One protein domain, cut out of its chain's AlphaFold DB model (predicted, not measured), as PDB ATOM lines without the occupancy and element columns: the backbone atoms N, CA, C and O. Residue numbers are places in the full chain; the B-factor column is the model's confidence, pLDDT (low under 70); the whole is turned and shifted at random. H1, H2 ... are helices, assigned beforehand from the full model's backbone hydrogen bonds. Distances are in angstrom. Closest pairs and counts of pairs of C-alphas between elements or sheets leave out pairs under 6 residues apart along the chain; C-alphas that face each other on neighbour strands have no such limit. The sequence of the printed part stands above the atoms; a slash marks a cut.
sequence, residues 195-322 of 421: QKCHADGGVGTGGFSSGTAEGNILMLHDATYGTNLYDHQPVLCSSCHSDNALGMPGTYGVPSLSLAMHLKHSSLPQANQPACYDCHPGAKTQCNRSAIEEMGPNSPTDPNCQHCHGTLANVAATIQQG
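AT A GLANCE: This is residues 195 to 322 of the 421 residues of the protein "Cytochrome_C7 domain-containing protein" of Acidobacteria bacterium (UniProt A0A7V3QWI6). There is little regular structure: long loops join short helices, with H2 and H1 toward one end, H3 and H6 side by side between, and H5 with loop 280 to 304 toward the other end. The 128 printed residues, with six named helices, H1 to H6 in order, and no named strand, are all helix by class, with 45 residues in named elements. The whole is compact, radius of gyration of the C-alphas 15.9 A, spanning 49 by 34 by 26 A.

IN THESE COORDINATES: H2, residues 213 to 225, is longest, 18.0 A from C-alpha 213 at (144.126, 154.772, 110.056). H1 is 195 to 198, H3 257 to 266 (14.1 A), H4 276 to 279, H5 305 to 309, and H6 312 to 320 (12.5 A), ending at (127.602, 153.455, 132.184).

HOW THE PARTS SIT: H2 touches H1 with residues 213 to 217 alone; the closest C-alphas, His 198 and Ala 213, are 4.7 A apart. H3 and H6 touch at Ser 266 and Ala 313, closest C-alphas 5.1 A, at a steep tilt of 43 degrees, opposite ways. H4 is close to but not clearly touching H1, H5 and H6, and H5 likewise to H6. In H2, H3, H5 and H6 every O i to N i+4 pair is within hydrogen-bond range; H1 and H4 are too short for one.

THE WHOLE: Asp 231 and Glu 293 have the farthest C-alphas, 49.0 A. The printed part has no cut; links H1 to H2, H2 to H3 and H4 to H5 are long. Residues 298 to 303 have pLDDT under 70.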
ATOM      1  N   GLN A 195     139.370 156.653 108.926       92.12
ATOM      2  CA  GLN A 195     140.355 157.459 108.204       92.12
ATOM      3  C   GLN A 195     140.024 158.957 108.153       92.12
ATOM      4  O   GLN A 195     140.939 159.762 108.017       92.12
ATOM      5  N   LYS A 196     138.754 159.358 108.332       92.19
ATOM      6  CA  LYS A 196     138.356 160.774 108.364       92.19
ATOM      7  C   LYS A 196     139.150 161.575 109.398       92.19
ATOM      8  O   LYS A 196     139.506 162.720 109.141       92.19
ATOM      9  N   CYS A 197     139.434 160.963 110.549       95.12
ATOM     10  CA  CYS A 197     140.153 161.602 111.650       95.12
ATOM     11  C   CYS A 197     141.499 160.933 111.943       95.12
ATOM     12  O   CYS A 197     142.412 161.609 112.414       95.12
ATOM     13  N   HIS A 198     141.625 159.631 111.675       96.12
ATOM     14  CA  HIS A 198     142.804 158.838 112.025       96.12
ATOM     15  C   HIS A 198     143.768 158.591 110.861       96.12
ATOM     16  O   HIS A 198     144.788 157.944 111.077       96.12
ATOM     17  N   ALA A 199     143.513 159.092 109.647       96.25
ATOM     18  CA  ALA A 199     144.546 159.097 108.606       96.25
ATOM     19  C   ALA A 199     145.764 159.933 109.035       96.25
ATOM     20  O   ALA A 199     145.643 160.823 109.876       96.25
ATOM     21  N   ASP A 200     146.927 159.661 108.445       97.12
ATOM     22  CA  ASP A 200     148.171 160.392 108.706       97.12
ATOM     23  C   ASP A 200     147.971 161.916 108.598       97.12
ATOM     24  O   ASP A 200     147.382 162.421 107.640       97.12
ATOM     25  N   GLY A 201     148.434 162.656 109.611       94.81
ATOM     26  CA  GLY A 201     148.214 164.106 109.726       94.81
ATOM     27  C   GLY A 201     146.799 164.514 110.166       94.81
ATOM     28  O   GLY A 201     146.524 165.701 110.331       94.81
ATOM     29  N   GLY A 202     145.903 163.551 110.379       94.81
ATOM     30  CA  GLY A 202     144.544 163.762 110.859       94.81
ATOM     31  C   GLY A 202     144.480 164.162 112.333       94.81
ATOM     32  O   GLY A 202     145.333 163.802 113.150       94.81
ATOM     33  N   VAL A 203     143.417 164.889 112.688       92.69
ATOM     34  CA  VAL A 203     143.202 165.454 114.035       92.69
ATOM     35  C   VAL A 203     143.046 164.398 115.135       92.69
ATOM     36  O   VAL A 203     143.253 164.699 116.308       92.69
ATOM     37  N   GLY A 204     142.689 163.166 114.770       92.00
ATOM     38  CA  GLY A 204     142.470 162.046 115.682       92.00
ATOM     39  C   GLY A 204     143.700 161.170 115.913       92.00
ATOM     40  O   GLY A 204     143.590 160.173 116.612       92.00
ATOM     41  N   THR A 205     144.862 161.490 115.338       94.06
ATOM     42  CA  THR A 205     146.055 160.620 115.409       94.06
ATOM     43  C   THR A 205     146.932 160.847 116.634       94.06
ATOM     44  O   THR A 205     147.772 160.011 116.932       94.06
ATOM     45  N   GLY A 206     146.818 161.990 117.317       90.94
ATOM     46  CA  GLY A 206     147.807 162.385 118.330       90.94
ATOM     47  C   GLY A 206     149.210 162.654 117.761       90.94
ATOM     48  O   GLY A 206     150.174 162.670 118.520       90.94
ATOM     49  N   GLY A 207     149.329 162.868 116.444       95.00
ATOM     50  CA  GLY A 207     150.596 163.134 115.753       95.00
ATOM     51  C   GLY A 207     151.286 161.894 115.177       95.00
ATOM     52  O   GLY A 207     152.354 162.028 114.584       95.00
ATOM     53  N   PHE A 208     150.695 160.705 115.323       97.31
ATOM     54  CA  PHE A 208     151.216 159.477 114.722       97.31
ATOM     55  C   PHE A 208     150.930 159.395 113.215       97.31
ATOM     56  O   PHE A 208     149.954 159.955 112.714       97.31
ATOM     57  N   SER A 209     151.819 158.704 112.497       97.38
ATOM     58  CA  SER A 209     151.789 158.549 111.039       97.38
ATOM     59  C   SER A 209     152.359 157.180 110.654       97.38
ATOM     60  O   SER A 209     153.544 157.031 110.363       97.38
ATOM     61  N   SER A 210     151.520 156.154 110.741       96.44
ATOM     62  CA  SER A 210     151.841 154.754 110.432       96.44
ATOM     63  C   SER A 210     151.582 154.391 108.966       96.44
ATOM     64  O   SER A 210     151.851 153.266 108.549       96.44
ATOM     65  N   GLY A 211     151.017 155.318 108.186       95.94
ATOM     66  CA  GLY A 211     150.552 155.100 106.818       95.94
ATOM     67  C   GLY A 211     149.120 154.566 106.718       95.94
ATOM     68  O   GLY A 211     148.613 154.401 105.609       95.94
ATOM     69  N   THR A 212     148.453 154.291 107.844       95.81
ATOM     70  CA  THR A 212     147.098 153.709 107.899       95.81
ATOM     71  C   THR A 212     146.304 154.263 109.080       95.81
ATOM     72  O   THR A 212     146.878 154.625 110.106       95.81
ATOM     73  N   ALA A 213     144.975 154.307 108.961       95.62
ATOM     74  CA  ALA A 213     144.126 154.772 110.056       95.62
ATOM     75  C   ALA A 213     144.165 153.805 111.247       95.62
ATOM     76  O   ALA A 213     144.290 154.227 112.393       95.62
ATOM     77  N   GLU A 214     144.125 152.509 110.959       96.31
ATOM     78  CA  GLU A 214     144.197 151.415 111.918       96.31
ATOM     79  C   GLU A 214     145.507 151.446 112.708       96.31
ATOM     80  O   GLU A 214     145.491 151.422 113.937       96.31
ATOM     81  N   GLY A 215     146.648 151.579 112.024       97.12
ATOM     82  CA  GLY A 215     147.943 151.692 112.688       97.12
ATOM     83  C   GLY A 215     148.028 152.923 113.594       97.12
ATOM     84  O   GLY A 215     148.492 152.816 114.727       97.12
ATOM     85  N   ASN A 216     147.502 154.071 113.154       98.00
ATOM     86  CA  ASN A 216     147.478 155.288 113.970       98.00
ATOM     87  C   ASN A 216     146.585 155.138 115.203       98.00
ATOM     88  O   ASN A 216     146.935 155.637 116.271       98.00
ATOM     89  N   ILE A 217     145.454 154.437 115.078       97.56
ATOM     90  CA  ILE A 217     144.586 154.103 116.213       97.56
ATOM     91  C   ILE A 217     145.348 153.249 117.228       97.56
ATOM     92  O   ILE A 217     145.304 153.561 118.417       97.56
ATOM     93  N   LEU A 218     146.074 152.221 116.781       98.25
ATOM     94  CA  LEU A 218     146.852 151.355 117.672       98.25
ATOM     95  C   LEU A 218     148.000 152.111 118.359       98.25
ATOM     96  O   LEU A 218     148.124 152.025 119.577       98.25
ATOM     97  N   MET A 219     148.776 152.921 117.627       98.31
ATOM     98  CA  MET A 219     149.843 153.745 118.221       98.31
ATOM     99  C   MET A 219     149.290 154.745 119.241       98.31
ATOM    100  O   MET A 219     149.864 154.937 120.315       98.31
ATOM    101  N   LEU A 220     148.151 155.371 118.931       97.50
ATOM    102  CA  LEU A 220     147.491 156.281 119.860       97.50
ATOM    103  C   LEU A 220     146.967 155.549 121.098       97.50
ATOM    104  O   LEU A 220     147.061 156.081 122.207       97.50
ATOM    105  N   HIS A 221     146.424 154.345 120.923       97.88
ATOM    106  CA  HIS A 221     145.978 153.504 122.024       97.88
ATOM    107  C   HIS A 221     147.152 153.150 122.946       97.88
ATOM    108  O   HIS A 221     147.057 153.356 124.156       97.88
ATOM    109  N   ASP A 222     148.279 152.724 122.375       98.50
ATOM    110  CA  ASP A 222     149.517 152.416 123.097       98.50
ATOM    111  C   ASP A 222     150.029 153.615 123.892       98.50
ATOM    112  O   ASP A 222     150.252 153.512 125.099       98.50
ATOM    113  N   ALA A 223     150.111 154.785 123.260       97.75
ATOM    114  CA  ALA A 223     150.555 156.009 123.920       97.75
ATOM    115  C   ALA A 223     149.607 156.473 125.040       97.75
ATOM    116  O   ALA A 223     150.055 157.025 126.043       97.75
ATOM    117  N   THR A 224     148.297 156.263 124.876       95.56
ATOM    118  CA  THR A 224     147.287 156.723 125.841       95.56
ATOM    119  C   THR A 224     147.166 155.784 127.040       95.56
ATOM    120  O   THR A 224     146.963 156.248 128.162       95.56
ATOM    121  N   TYR A 225     147.261 154.474 126.810       95.62
ATOM    122  CA  TYR A 225     146.924 153.450 127.801       95.62
ATOM    123  C   TYR A 225     148.108 152.564 128.209       95.62
ATOM    124  O   TYR A 225     147.935 151.663 129.027       95.62
ATOM    125  N   GLY A 226     149.310 152.820 127.681       96.88
ATOM    126  CA  GLY A 226     150.519 152.060 128.003       96.88
ATOM    127  C   GLY A 226     150.496 150.625 127.470       96.88
ATOM    128  O   GLY A 226     151.099 149.740 128.076       96.88
ATOM    129  N   THR A 227     149.767 150.378 126.381       97.31
ATOM    130  CA  THR A 227     149.734 149.076 125.702       97.31
ATOM    131  C   THR A 227     150.863 148.954 124.669       97.31
ATOM    132  O   THR A 227     151.626 149.895 124.466       97.31
ATOM    133  N   ASN A 228     151.003 147.777 124.046       97.50
ATOM    134  CA  ASN A 228     151.935 147.542 122.934       97.50
ATOM    135  C   ASN A 228     151.245 146.800 121.772       97.50
ATOM    136  O   ASN A 228     151.713 145.767 121.293       97.50
ATOM    137  N   LEU A 229     150.054 147.260 121.403       98.12
ATOM    138  CA  LEU A 229     149.182 146.657 120.404       98.12
ATOM    139  C   LEU A 229     149.702 146.858 118.982       98.12
ATOM    140  O   LEU A 229     149.516 145.976 118.146       98.12
ATOM    141  N   TYR A 230     150.364 147.983 118.698       98.00
ATOM    142  CA  TYR A 230     150.903 148.250 117.368       98.00
ATOM    143  C   TYR A 230     151.948 147.203 116.955       98.00
ATOM    144  O   TYR A 230     151.935 146.761 115.809       98.00
ATOM    145  N   ASP A 231     152.776 146.727 117.884       97.69
ATOM    146  CA  ASP A 231     153.759 145.673 117.605       97.69
ATOM    147  C   ASP A 231     153.159 144.249 117.652       97.69
ATOM    148  O   ASP A 231     153.841 143.282 117.314       97.69
ATOM    149  N   HIS A 232     151.887 144.099 118.047       96.56
ATOM    150  CA  HIS A 232     151.190 142.812 118.214       96.56
ATOM    151  C   HIS A 232     149.929 142.709 117.339       96.56
ATOM    152  O   HIS A 232     148.868 142.266 117.781       96.56
ATOM    153  N   GLN A 233     150.049 143.122 116.078       97.00
ATOM    154  CA  GLN A 233     148.992 143.029 115.070       97.00
ATOM    155  C   GLN A 233     148.854 141.596 114.495       97.00
ATOM    156  O   GLN A 233     149.854 140.880 114.399       97.00
ATOM    157  N   PRO A 234     147.652 141.174 114.047       98.12
ATOM    158  CA  PRO A 234     146.404 141.933 114.057       98.12
ATOM    159  C   PRO A 234     145.703 141.909 115.426       98.12
ATOM    160  O   PRO A 234     145.739 140.910 116.141       98.12
ATOM    161  N   VAL A 235     145.000 142.991 115.762       98.31
ATOM    162  CA  VAL A 235     144.292 143.147 117.043       98.31
ATOM    163  C   VAL A 235     142.782 143.045 116.853       98.31
ATOM    164  O   VAL A 235     142.169 143.887 116.196       98.31
ATOM    165  N   LEU A 236     142.142 142.058 117.477       98.00
ATOM    166  CA  LEU A 236     140.684 142.053 117.597       98.00
ATOM    167  C   LEU A 236     140.289 142.928 118.788       98.00
ATOM    168  O   LEU A 236     140.571 142.563 119.930       98.00
ATOM    169  N   CYS A 237     139.607 144.051 118.552       97.94
ATOM    170  CA  CYS A 237     139.220 144.984 119.620       97.94
ATOM    171  C   CYS A 237     138.437 144.281 120.737       97.94
ATOM    172  O   CYS A 237     138.639 144.553 121.924       97.94
ATOM    173  N   SER A 238     137.578 143.333 120.348       97.50
ATOM    174  CA  SER A 238     136.714 142.604 121.267       97.50
ATOM    175  C   SER A 238     137.419 141.533 122.110       97.50
ATOM    176  O   SER A 238     136.806 140.948 123.003       97.50
ATOM    177  N   SER A 239     138.715 141.289 121.873       97.06
ATOM    178  CA  SER A 239     139.535 140.433 122.745       97.06
ATOM    179  C   SER A 239     139.709 141.041 124.143       97.06
ATOM    180  O   SER A 239     139.708 140.318 125.140       97.06
ATOM    181  N   CYS A 240     139.778 142.373 124.229       98.25
ATOM    182  CA  CYS A 240     139.874 143.112 125.488       98.25
ATOM    183  C   CYS A 240     138.571 143.838 125.834       98.25
ATOM    184  O   CYS A 240     138.149 143.822 126.987       98.25
ATOM    185  N   HIS A 241     137.915 144.458 124.858       98.38
ATOM    186  CA  HIS A 241     136.681 145.205 125.078       98.38
ATOM    187  C   HIS A 241     135.458 144.310 124.868       98.38
ATOM    188  O   HIS A 241     135.274 143.781 123.783       98.38
ATOM    189  N   SER A 242     134.578 144.146 125.857       98.00
ATOM    190  CA  SER A 242     133.396 143.292 125.658       98.00
ATOM    191  C   SER A 242     132.507 143.777 124.501       98.00
ATOM    192  O   SER A 242     132.328 144.986 124.308       98.00
ATOM    193  N   ASP A 243     131.955 142.841 123.727       97.38
ATOM    194  CA  ASP A 243     131.062 143.137 122.604       97.38
ATOM    195  C   ASP A 243     129.992 142.054 122.429       97.38
ATOM    196  O   ASP A 243     130.276 140.903 122.085       97.38
ATOM    197  N   ASN A 244     128.735 142.451 122.634       96.06
ATOM    198  CA  ASN A 244     127.579 141.569 122.506       96.06
ATOM    199  C   ASN A 244     127.315 141.151 121.052       96.06
ATOM    200  O   ASN A 244     126.775 140.065 120.851       96.06
ATOM    201  N   ALA A 245     127.714 141.942 120.046       93.19
ATOM    202  CA  ALA A 245     127.557 141.541 118.642       93.19
ATOM    203  C   ALA A 245     128.403 140.311 118.289       93.19
ATOM    204  O   ALA A 245     127.992 139.489 117.474       93.19
ATOM    205  N   LEU A 246     129.569 140.177 118.923       94.81
ATOM    206  CA  LEU A 246     130.479 139.047 118.737       94.81
ATOM    207  C   LEU A 246     130.349 137.980 119.830       94.81
ATOM    208  O   LEU A 246     131.052 136.972 119.779       94.81
ATOM    209  N   GLY A 247     129.490 138.198 120.831       94.81
ATOM    210  CA  GLY A 247     129.388 137.331 122.004       94.81
ATOM    211  C   GLY A 247     130.693 137.243 122.804       94.81
ATOM    212  O   GLY A 247     130.938 136.237 123.469       94.81
ATOM    213  N   MET A 248     131.553 138.264 122.718       95.75
ATOM    214  CA  MET A 248     132.859 138.259 123.369       95.75
ATOM    215  C   MET A 248     132.788 138.964 124.728       95.75
ATOM    216  O   MET A 248     132.437 140.146 124.788       95.75
ATOM    217  N   PRO A 249     133.149 138.279 125.830       95.69
ATOM    218  CA  PRO A 249     133.022 138.832 127.178       95.69
ATOM    219  C   PRO A 249     134.062 139.918 127.490       95.69
ATOM    220  O   PRO A 249     133.900 140.634 128.476       95.69
ATOM    221  N   GLY A 250     135.108 140.050 126.668       96.00
ATOM    222  CA  GLY A 250     136.225 140.960 126.909       96.00
ATOM    223  C   GLY A 250     137.016 140.623 128.177       96.00
ATOM    224  O   GLY A 250     136.918 139.533 128.742       96.00
ATOM    225  N   THR A 251     137.818 141.584 128.625       97.31
ATOM    226  CA  THR A 251     138.628 141.507 129.842       97.31
ATOM    227  C   THR A 251     137.939 142.246 130.986       97.31
ATOM    228  O   THR A 251     137.424 143.352 130.820       97.31
ATOM    229  N   TYR A 252     137.949 141.654 132.181       95.06
ATOM    230  CA  TYR A 252     137.377 142.278 133.374       95.06
ATOM    231  C   TYR A 252     138.023 143.642 133.671       95.06
ATOM    232  O   TYR A 252     139.241 143.789 133.621       95.06
ATOM    233  N   GLY A 253     137.203 144.640 134.006       93.88
ATOM    234  CA  GLY A 253     137.657 146.004 134.299       93.88
ATOM    235  C   GLY A 253     137.941 146.866 133.063       93.88
ATOM    236  O   GLY A 253     138.123 148.074 133.208       93.88
ATOM    237  N   VAL A 254     137.922 146.291 131.856       96.88
ATOM    238  CA  VAL A 254     137.989 147.041 130.596       96.88
ATOM    239  C   VAL A 254     136.561 147.405 130.164       96.88
ATOM    240  O   VAL A 254     135.677 146.545 130.196       96.88
ATOM    241  N   PRO A 255     136.282 148.665 129.777       97.38
ATOM    242  CA  PRO A 255     134.959 149.045 129.286       97.38
ATOM    243  C   PRO A 255     134.582 148.250 128.031       97.38
ATOM    244  O   PRO A 255     135.452 147.897 127.232       97.38
ATOM    245  N   SER A 256     133.283 148.026 127.811       98.25
ATOM    246  CA  SER A 256     132.797 147.452 126.548       98.25
ATOM    247  C   SER A 256     133.257 148.282 125.349       98.25
ATOM    248  O   SER A 256     133.536 149.478 125.486       98.25
ATOM    249  N   LEU A 257     133.318 147.673 124.164       97.88
ATOM    250  CA  LEU A 257     133.822 148.350 122.964       97.88
ATOM    251  C   LEU A 257     132.987 149.593 122.657       97.88
ATOM    252  O   LEU A 257     133.525 150.674 122.418       97.88
ATOM    253  N   SER A 258     131.665 149.454 122.759       97.31
ATOM    254  CA  SER A 258     130.743 150.572 122.589       97.31
ATOM    255  C   SER A 258     130.991 151.674 123.623       97.31
ATOM    256  O   SER A 258     131.087 152.840 123.243       97.31
ATOM    257  N   LEU A 259     131.173 151.346 124.910       98.25
ATOM    258  CA  LEU A 259     131.450 152.366 125.924       98.25
ATOM    259  C   LEU A 259     132.778 153.084 125.656       98.25
ATOM    260  O   LEU A 259     132.818 154.312 125.684       98.25
ATOM    261  N   ALA A 260     133.847 152.337 125.376       97.62
ATOM    262  CA  ALA A 260     135.171 152.895 125.117       97.62
ATOM    263  C   ALA A 260     135.147 153.885 123.943       97.62
ATOM    264  O   ALA A 260     135.643 155.009 124.065       97.62
ATOM    265  N   MET A 261     134.506 153.494 122.838       97.06
ATOM    266  CA  MET A 261     134.404 154.318 121.637       97.06
ATOM    267  C   MET A 261     133.548 155.563 121.875       97.06
ATOM    268  O   MET A 261     134.021 156.678 121.646       97.06
ATOM    269  N   HIS A 262     132.319 155.411 122.374       98.00
ATOM    270  CA  HIS A 262     131.414 156.549 122.550       98.00
ATOM    271  C   HIS A 262     131.934 157.536 123.597       98.00
ATOM    272  O   HIS A 262     131.932 158.744 123.355       98.00
ATOM    273  N   LEU A 263     132.445 157.045 124.732       96.88
ATOM    274  CA  LEU A 263     132.961 157.903 125.795       96.88
ATOM    275  C   LEU A 263     134.158 158.721 125.304       96.88
ATOM    276  O   LEU A 263     134.158 159.943 125.454       96.88
ATOM    277  N   LYS A 264     135.144 158.084 124.657       95.44
ATOM    278  CA  LYS A 264     136.328 158.790 124.152       95.44
ATOM    279  C   LYS A 264     135.952 159.875 123.147       95.44
ATOM    280  O   LYS A 264     136.381 161.017 123.310       95.44
ATOM    281  N   HIS A 265     135.127 159.555 122.154       96.38
ATOM    282  CA  HIS A 265     134.756 160.512 121.111       96.38
ATOM    283  C   HIS A 265     133.853 161.634 121.632       96.38
ATOM    284  O   HIS A 265     134.016 162.779 121.220       96.38
ATOM    285  N   SER A 266     132.974 161.352 122.598       96.56
ATOM    286  CA  SER A 266     132.146 162.375 123.255       96.56
ATOM    287  C   SER A 266     132.951 163.393 124.076       96.56
ATOM    288  O   SER A 266     132.478 164.504 124.303       96.56
ATOM    289  N   SER A 267     134.168 163.035 124.505       94.56
ATOM    290  CA  SER A 267     135.043 163.907 125.302       94.56
ATOM    291  C   SER A 267     135.841 164.916 124.469       94.56
ATOM    292  O   SER A 267     136.482 165.810 125.022       94.56
ATOM    293  N   LEU A 268     135.819 164.781 123.139       93.56
ATOM    294  CA  LEU A 268     136.507 165.694 122.233       93.56
ATOM    295  C   LEU A 268     135.794 167.056 122.184       93.56
ATOM    296  O   LEU A 268     134.574 167.118 122.372       93.56
ATOM    297  N   PRO A 269     136.515 168.151 121.870       92.19
ATOM    298  CA  PRO A 269     135.878 169.419 121.526       92.19
ATOM    299  C   PRO A 269     134.824 169.204 120.439       92.19
ATOM    300  O   PRO A 269     135.075 168.458 119.495       92.19
ATOM    301  N   GLN A 270     133.672 169.873 120.539       89.06
ATOM    302  CA  GLN A 270     132.526 169.639 119.647       89.06
ATOM    303  C   GLN A 270     132.886 169.718 118.153       89.06
ATOM    304  O   GLN A 270     132.411 168.904 117.371       89.06
ATOM    305  N   ALA A 271     133.780 170.636 117.769       88.81
ATOM    306  CA  ALA A 271     134.261 170.779 116.391       88.81
ATOM    307  C   ALA A 271     135.001 169.539 115.844       88.81
ATOM    308  O   ALA A 271     135.127 169.390 114.633       88.81
ATOM    309  N   ASN A 272     135.473 168.659 116.730       90.62
ATOM    310  CA  ASN A 272     136.220 167.444 116.413       90.62
ATOM    311  C   ASN A 272     135.430 166.163 116.742       90.62
ATOM    312  O   ASN A 272     135.981 165.070 116.621       90.62
ATOM    313  N   GLN A 273     134.176 166.271 117.195       92.12
ATOM    314  CA  GLN A 273     133.352 165.091 117.456       92.12
ATOM    315  C   GLN A 273     132.866 164.485 116.132       92.12
ATOM    316  O   GLN A 273     132.369 165.220 115.276       92.12
ATOM    317  N   PRO A 274     132.990 163.158 115.942       92.06
ATOM    318  CA  PRO A 274     132.456 162.500 114.758       92.06
ATOM    319  C   PRO A 274     130.922 162.489 114.780       92.06
ATOM    320  O   PRO A 274     130.297 162.406 115.839       92.06
ATOM    321  N   ALA A 275     130.310 162.510 113.601       89.88
ATOM    322  CA  ALA A 275     128.899 162.183 113.444       89.88
ATOM    323  C   ALA A 275     128.688 160.663 113.549       89.88
ATOM    324  O   ALA A 275     129.615 159.876 113.353       89.88
ATOM    325  N   CYS A 276     127.449 160.220 113.789       90.06
ATOM    326  CA  CYS A 276     127.128 158.791 113.877       90.06
ATOM    327  C   CYS A 276     127.564 158.026 112.614       90.06
ATOM    328  O   CYS A 276     128.140 156.945 112.722       90.06
ATOM    329  N   TYR A 277     127.354 158.619 111.432       88.69
ATOM    330  CA  TYR A 277     127.714 158.027 110.139       88.69
ATOM    331  C   TYR A 277     129.206 158.080 109.779       88.69
ATOM    332  O   TYR A 277     129.604 157.543 108.750       88.69
ATOM    333  N   ASP A 278     130.046 158.682 110.624       89.19
ATOM    334  CA  ASP A 278     131.497 158.565 110.467       89.19
ATOM    335  C   ASP A 278     132.018 157.221 111.002       89.19
ATOM    336  O   ASP A 278     133.062 156.748 110.560       89.19
ATOM    337  N   CYS A 279     131.299 156.597 111.943       89.50
ATOM    338  CA  CYS A 279     131.688 155.325 112.565       89.50
ATOM    339  C   CYS A 279     130.736 154.183 112.193       89.50
ATOM    340  O   CYS A 279     131.171 153.070 111.920       89.50
ATOM    341  N   HIS A 280     129.434 154.455 112.154       90.00
ATOM    342  CA  HIS A 280     128.445 153.512 111.653       90.00
ATOM    343  C   HIS A 280     128.251 153.739 110.152       90.00
ATOM    344  O   HIS A 280     128.148 154.889 109.737       90.00
ATOM    345  N   PRO A 281     128.168 152.694 109.320       81.44
ATOM    346  CA  PRO A 281     127.923 152.857 107.897       81.44
ATOM    347  C   PRO A 281     126.703 153.722 107.614       81.44
ATOM    348  O   PRO A 281     125.657 153.554 108.248       81.44
ATOM    349  N   GLY A 282     126.803 154.653 106.667       73.75
ATOM    350  CA  GLY A 282     125.657 155.525 106.478       73.75
ATOM    351  C   GLY A 282     125.787 156.720 105.557       73.75
ATOM    352  O   GLY A 282     124.764 157.151 105.037       73.75
ATOM    353  N   ALA A 283     126.991 157.247 105.318       76.75
ATOM    354  CA  ALA A 283     127.132 158.448 104.494       76.75
ATOM    355  C   ALA A 283     126.663 158.224 103.045       76.75
ATOM    356  O   ALA A 283     126.099 159.137 102.440       76.75
ATOM    357  N   LYS A 284     126.859 157.017 102.487       85.62
ATOM    358  CA  LYS A 284     126.261 156.648 101.191       85.62
ATOM    359  C   LYS A 284     125.375 155.423 101.282       85.62
ATOM    360  O   LYS A 284     124.357 155.393 100.584       85.62
ATOM    361  N   THR A 285     125.727 154.426 102.104       87.81
ATOM    362  CA  THR A 285     124.832 153.284 102.300       87.81
ATOM    363  C   THR A 285     123.530 153.780 102.910       87.81
ATOM    364  O   THR A 285     122.509 153.749 102.234       87.81
ATOM    365  N   GLN A 286     123.594 154.414 104.077       86.00
ATOM    366  CA  GLN A 286     122.464 154.752 104.954       86.00
ATOM    367  C   GLN A 286     121.922 153.490 105.634       86.00
ATOM    368  O   GLN A 286     121.029 152.808 105.125       86.00
ATOM    369  N   CYS A 287     122.471 153.167 106.814       85.19
ATOM    370  CA  CYS A 287     121.924 152.114 107.676       85.19
ATOM    371  C   CYS A 287     120.416 152.309 107.885       85.19
ATOM    372  O   CYS A 287     119.647 151.366 107.684       85.19
ATOM    373  N   ASN A 288     120.005 153.542 108.213       88.81
ATOM    374  CA  ASN A 288     118.600 153.920 108.275       88.81
ATOM    375  C   ASN A 288     118.090 154.334 106.900       88.81
ATOM    376  O   ASN A 288     118.554 155.303 106.310       88.81
ATOM    377  N   ARG A 289     117.110 153.585 106.420       91.19
ATOM    378  CA  ARG A 289     116.468 153.726 105.119       91.19
ATOM    379  C   ARG A 289     114.969 153.462 105.189       91.19
ATOM    380  O   ARG A 289     114.368 153.109 104.173       91.19
ATOM    381  N   SER A 290     114.374 153.590 106.372       88.94
ATOM    382  CA  SER A 290     112.922 153.700 106.486       88.94
ATOM    383  C   SER A 290     112.463 154.945 105.718       88.94
ATOM    384  O   SER A 290     113.116 155.982 105.790       88.94
ATOM    385  N   ALA A 291     111.382 154.839 104.951       88.81
ATOM    386  CA  ALA A 291     110.712 155.985 104.331       88.81
ATOM    387  C   ALA A 291     109.476 156.425 105.130       88.81
ATOM    388  O   ALA A 291     108.703 157.256 104.659       88.81
ATOM    389  N   ILE A 292     109.272 155.857 106.322       82.69
ATOM    390  CA  ILE A 292     108.228 156.313 107.234       82.69
ATOM    391  C   ILE A 292     108.635 157.685 107.773       82.69
ATOM    392  O   ILE A 292     109.778 157.875 108.200       82.69
ATOM    393  N   GLU A 293     107.695 158.626 107.730       77.44
ATOM    394  CA  GLU A 293     107.873 159.983 108.242       77.44
ATOM    395  C   GLU A 293     108.397 159.953 109.686       77.44
ATOM    396  O   GLU A 293     108.031 159.075 110.467       77.44
ATOM    397  N   GLU A 294     109.324 160.858 110.006       74.00
ATOM    398  CA  GLU A 294     110.021 160.972 111.304       74.00
ATOM    399  C   GLU A 294     110.955 159.801 111.683       74.00
ATOM    400  O   GLU A 294     111.890 159.997 112.462       74.00
ATOM    401  N   MET A 295     110.776 158.612 111.096       76.06
ATOM    402  CA  MET A 295     111.645 157.445 111.300       76.06
ATOM    403  C   MET A 295     112.734 157.290 110.236       76.06
ATOM    404  O   MET A 295     113.700 156.553 110.445       76.06
ATOM    405  N   GLY A 296     112.593 157.940 109.082       74.12
ATOM    406  CA  GLY A 296     113.611 157.959 108.035       74.12
ATOM    407  C   GLY A 296     114.811 158.859 108.357       74.12
ATOM    408  O   GLY A 296     114.790 159.641 109.310       74.12
ATOM    409  N   PRO A 297     115.909 158.772 107.587       72.06
ATOM    410  CA  PRO A 297     116.989 159.743 107.700       72.06
ATOM    411  C   PRO A 297     116.522 161.112 107.179       72.06
ATOM    412  O   PRO A 297     116.132 161.247 106.023       72.06
ATOM    413  N   ASN A 298     116.617 162.147 108.017       64.69
ATOM    414  CA  ASN A 298     116.265 163.525 107.643       64.69
ATOM    415  C   ASN A 298     117.263 164.156 106.649       64.69
ATOM    416  O   ASN A 298     116.949 165.139 105.983       64.69
ATOM    417  N   SER A 299     118.471 163.598 106.541       61.28
ATOM    418  CA  SER A 299     119.491 163.964 105.560       61.28
ATOM    419  C   SER A 299     120.416 162.769 105.292       61.28
ATOM    420  O   SER A 299     120.685 161.999 106.217       61.28
ATOM    421  N   PRO A 300     120.977 162.621 104.072       57.22
ATOM    422  CA  PRO A 300     122.023 161.636 103.791       57.22
ATOM    423  C   PRO A 300     123.270 161.776 104.674       57.22
ATOM    424  O   PRO A 300     123.995 160.803 104.857       57.22
ATOM    425  N   THR A 301     123.533 162.977 105.199       54.06
ATOM    426  CA  THR A 301     124.736 163.288 105.988       54.06
ATOM    427  C   THR A 301     124.465 163.479 107.477       54.06
ATOM    428  O   THR A 301     125.415 163.487 108.253       54.06
ATOM    429  N   ASP A 302     123.202 163.655 107.873       56.50
ATOM    430  CA  ASP A 302     122.795 163.858 109.267       56.50
ATOM    431  C   ASP A 302     121.489 163.092 109.544       56.50
ATOM    432  O   ASP A 302     120.384 163.636 109.438       56.50
ATOM    433  N   PRO A 303     121.589 161.772 109.767       66.31
ATOM    434  CA  PRO A 303     120.433 160.951 110.083       66.31
ATOM    435  C   PRO A 303     119.901 161.324 111.467       66.31
ATOM    436  O   PRO A 303     120.663 161.612 112.388       66.31
ATOM    437  N   ASN A 304     118.593 161.184 111.677       74.69
ATOM    438  CA  ASN A 304     117.967 161.428 112.976       74.69
ATOM    439  C   ASN A 304     118.296 160.333 114.025       74.69
ATOM    440  O   ASN A 304     117.490 160.037 114.899       74.69
ATOM    441  N   CYS A 305     119.474 159.694 113.951       86.19
ATOM    442  CA  CYS A 305     119.921 158.634 114.860       86.19
ATOM    443  C   CYS A 305     119.832 159.068 116.323       86.19
ATOM    444  O   CYS A 305     119.467 158.270 117.183       86.19
ATOM    445  N   GLN A 306     120.137 160.337 116.595       87.00
ATOM    446  CA  GLN A 306     120.113 160.907 117.938       87.00
ATOM    447  C   GLN A 306     118.703 160.997 118.525       87.00
ATOM    448  O   GLN A 306     118.569 161.012 119.745       87.00
ATOM    449  N   HIS A 307     117.659 161.008 117.694       84.00
ATOM    450  CA  HIS A 307     116.278 160.981 118.168       84.00
ATOM    451  C   HIS A 307     115.940 159.654 118.852       84.00
ATOM    452  O   HIS A 307     115.293 159.651 119.893       84.00
ATOM    453  N   CYS A 308     116.443 158.535 118.317       86.50
ATOM    454  CA  CYS A 308     116.217 157.212 118.901       86.50
ATOM    455  C   CYS A 308     117.306 156.816 119.907       86.50
ATOM    456  O   CYS A 308     117.002 156.285 120.970       86.50
ATOM    457  N   HIS A 309     118.579 157.049 119.578       90.31
ATOM    458  CA  HIS A 309     119.723 156.556 120.354       90.31
ATOM    459  C   HIS A 309     120.372 157.602 121.269       90.31
ATOM    460  O   HIS A 309     121.144 157.222 122.148       90.31
ATOM    461  N   GLY A 310     120.099 158.894 121.064       91.25
ATOM    462  CA  GLY A 310     120.777 159.992 121.753       91.25
ATOM    463  C   GLY A 310     122.120 160.401 121.133       91.25
ATOM    464  O   GLY A 310     122.595 159.843 120.143       91.25
ATOM    465  N   THR A 311     122.741 161.427 121.715       93.44
ATOM    466  CA  THR A 311     124.086 161.901 121.339       93.44
ATOM    467  C   THR A 311     125.177 160.897 121.736       93.44
ATOM    468  O   THR A 311     124.936 160.019 122.563       93.44
ATOM    469  N   LEU A 312     126.414 161.061 121.239       95.19
ATOM    470  CA  LEU A 312     127.558 160.229 121.662       95.19
ATOM    471  C   LEU A 312     127.706 160.171 123.193       95.19
ATOM    472  O   LEU A 312     127.908 159.100 123.765       95.19
ATOM    473  N   ALA A 313     127.561 161.322 123.859       96.25
ATOM    474  CA  ALA A 313     127.615 161.417 125.314       96.25
ATOM    475  C   ALA A 313     126.442 160.684 125.989       96.25
ATOM    476  O   ALA A 313     126.642 160.027 127.006       96.25
ATOM    477  N   ASN A 314     125.230 160.760 125.424       96.31
ATOM    478  CA  ASN A 314     124.069 160.040 125.947       96.31
ATOM    479  C   ASN A 314     124.231 158.518 125.807       96.31
ATOM    480  O   ASN A 314     123.978 157.789 126.765       96.31
ATOM    481  N   VAL A 315     124.728 158.037 124.665       96.81
ATOM    482  CA  VAL A 315     125.028 156.612 124.470       96.81
ATOM    483  C   VAL A 315     126.060 156.139 125.496       96.81
ATOM    484  O   VAL A 315     125.823 155.149 126.183       96.81
ATOM    485  N   ALA A 316     127.162 156.872 125.678       97.62
ATOM    486  CA  ALA A 316     128.162 156.537 126.691       97.62
ATOM    487  C   ALA A 316     127.567 156.515 128.114       97.62
ATOM    488  O   ALA A 316     127.755 155.543 128.846       97.62
ATOM    489  N   ALA A 317     126.810 157.550 128.485       97.81
ATOM    490  CA  ALA A 317     126.214 157.679 129.813       97.81
ATOM    491  C   ALA A 317     125.189 156.573 130.110       97.81
ATOM    492  O   ALA A 317     125.194 156.009 131.202       97.81
ATOM    493  N   THR A 318     124.336 156.221 129.145       96.69
ATOM    494  CA  THR A 318     123.342 155.149 129.321       96.69
ATOM    495  C   THR A 318     124.007 153.782 129.470       96.69
ATOM    496  O   THR A 318     123.570 152.988 130.301       96.69
ATOM    497  N   ILE A 319     125.108 153.520 128.755       97.44
ATOM    498  CA  ILE A 319     125.888 152.285 128.933       97.44
ATOM    499  C   ILE A 319     126.534 152.243 130.325       97.44
ATOM    500  O   ILE A 319     126.476 151.215 130.996       97.44
ATOM    501  N   GLN A 320     127.083 153.363 130.809       96.81
ATOM    502  CA  GLN A 320     127.602 153.455 132.184       96.81
ATOM    503  C   GLN A 320     126.521 153.209 133.246       96.81
ATOM    504  O   GLN A 320     126.832 152.726 134.331       96.81
ATOM    505  N   GLN A 321     125.261 153.521 132.934       97.06
ATOM    506  CA  GLN A 321     124.102 153.303 133.805       97.06
ATOM    507  C   GLN A 321     123.487 151.901 133.674       97.06
ATOM    508  O   GLN A 321     122.528 151.598 134.379       97.06
ATOM    509  N   GLY A 322     124.038 151.039 132.815       95.50
ATOM    510  CA  GLY A 322     123.645 149.634 132.706       95.50
ATOM    511  C   GLY A 322     123.019 149.224 131.375       95.50
ATOM    512  O   GLY A 322     122.771 148.033 131.211       95.50
TER     513      GLY A 322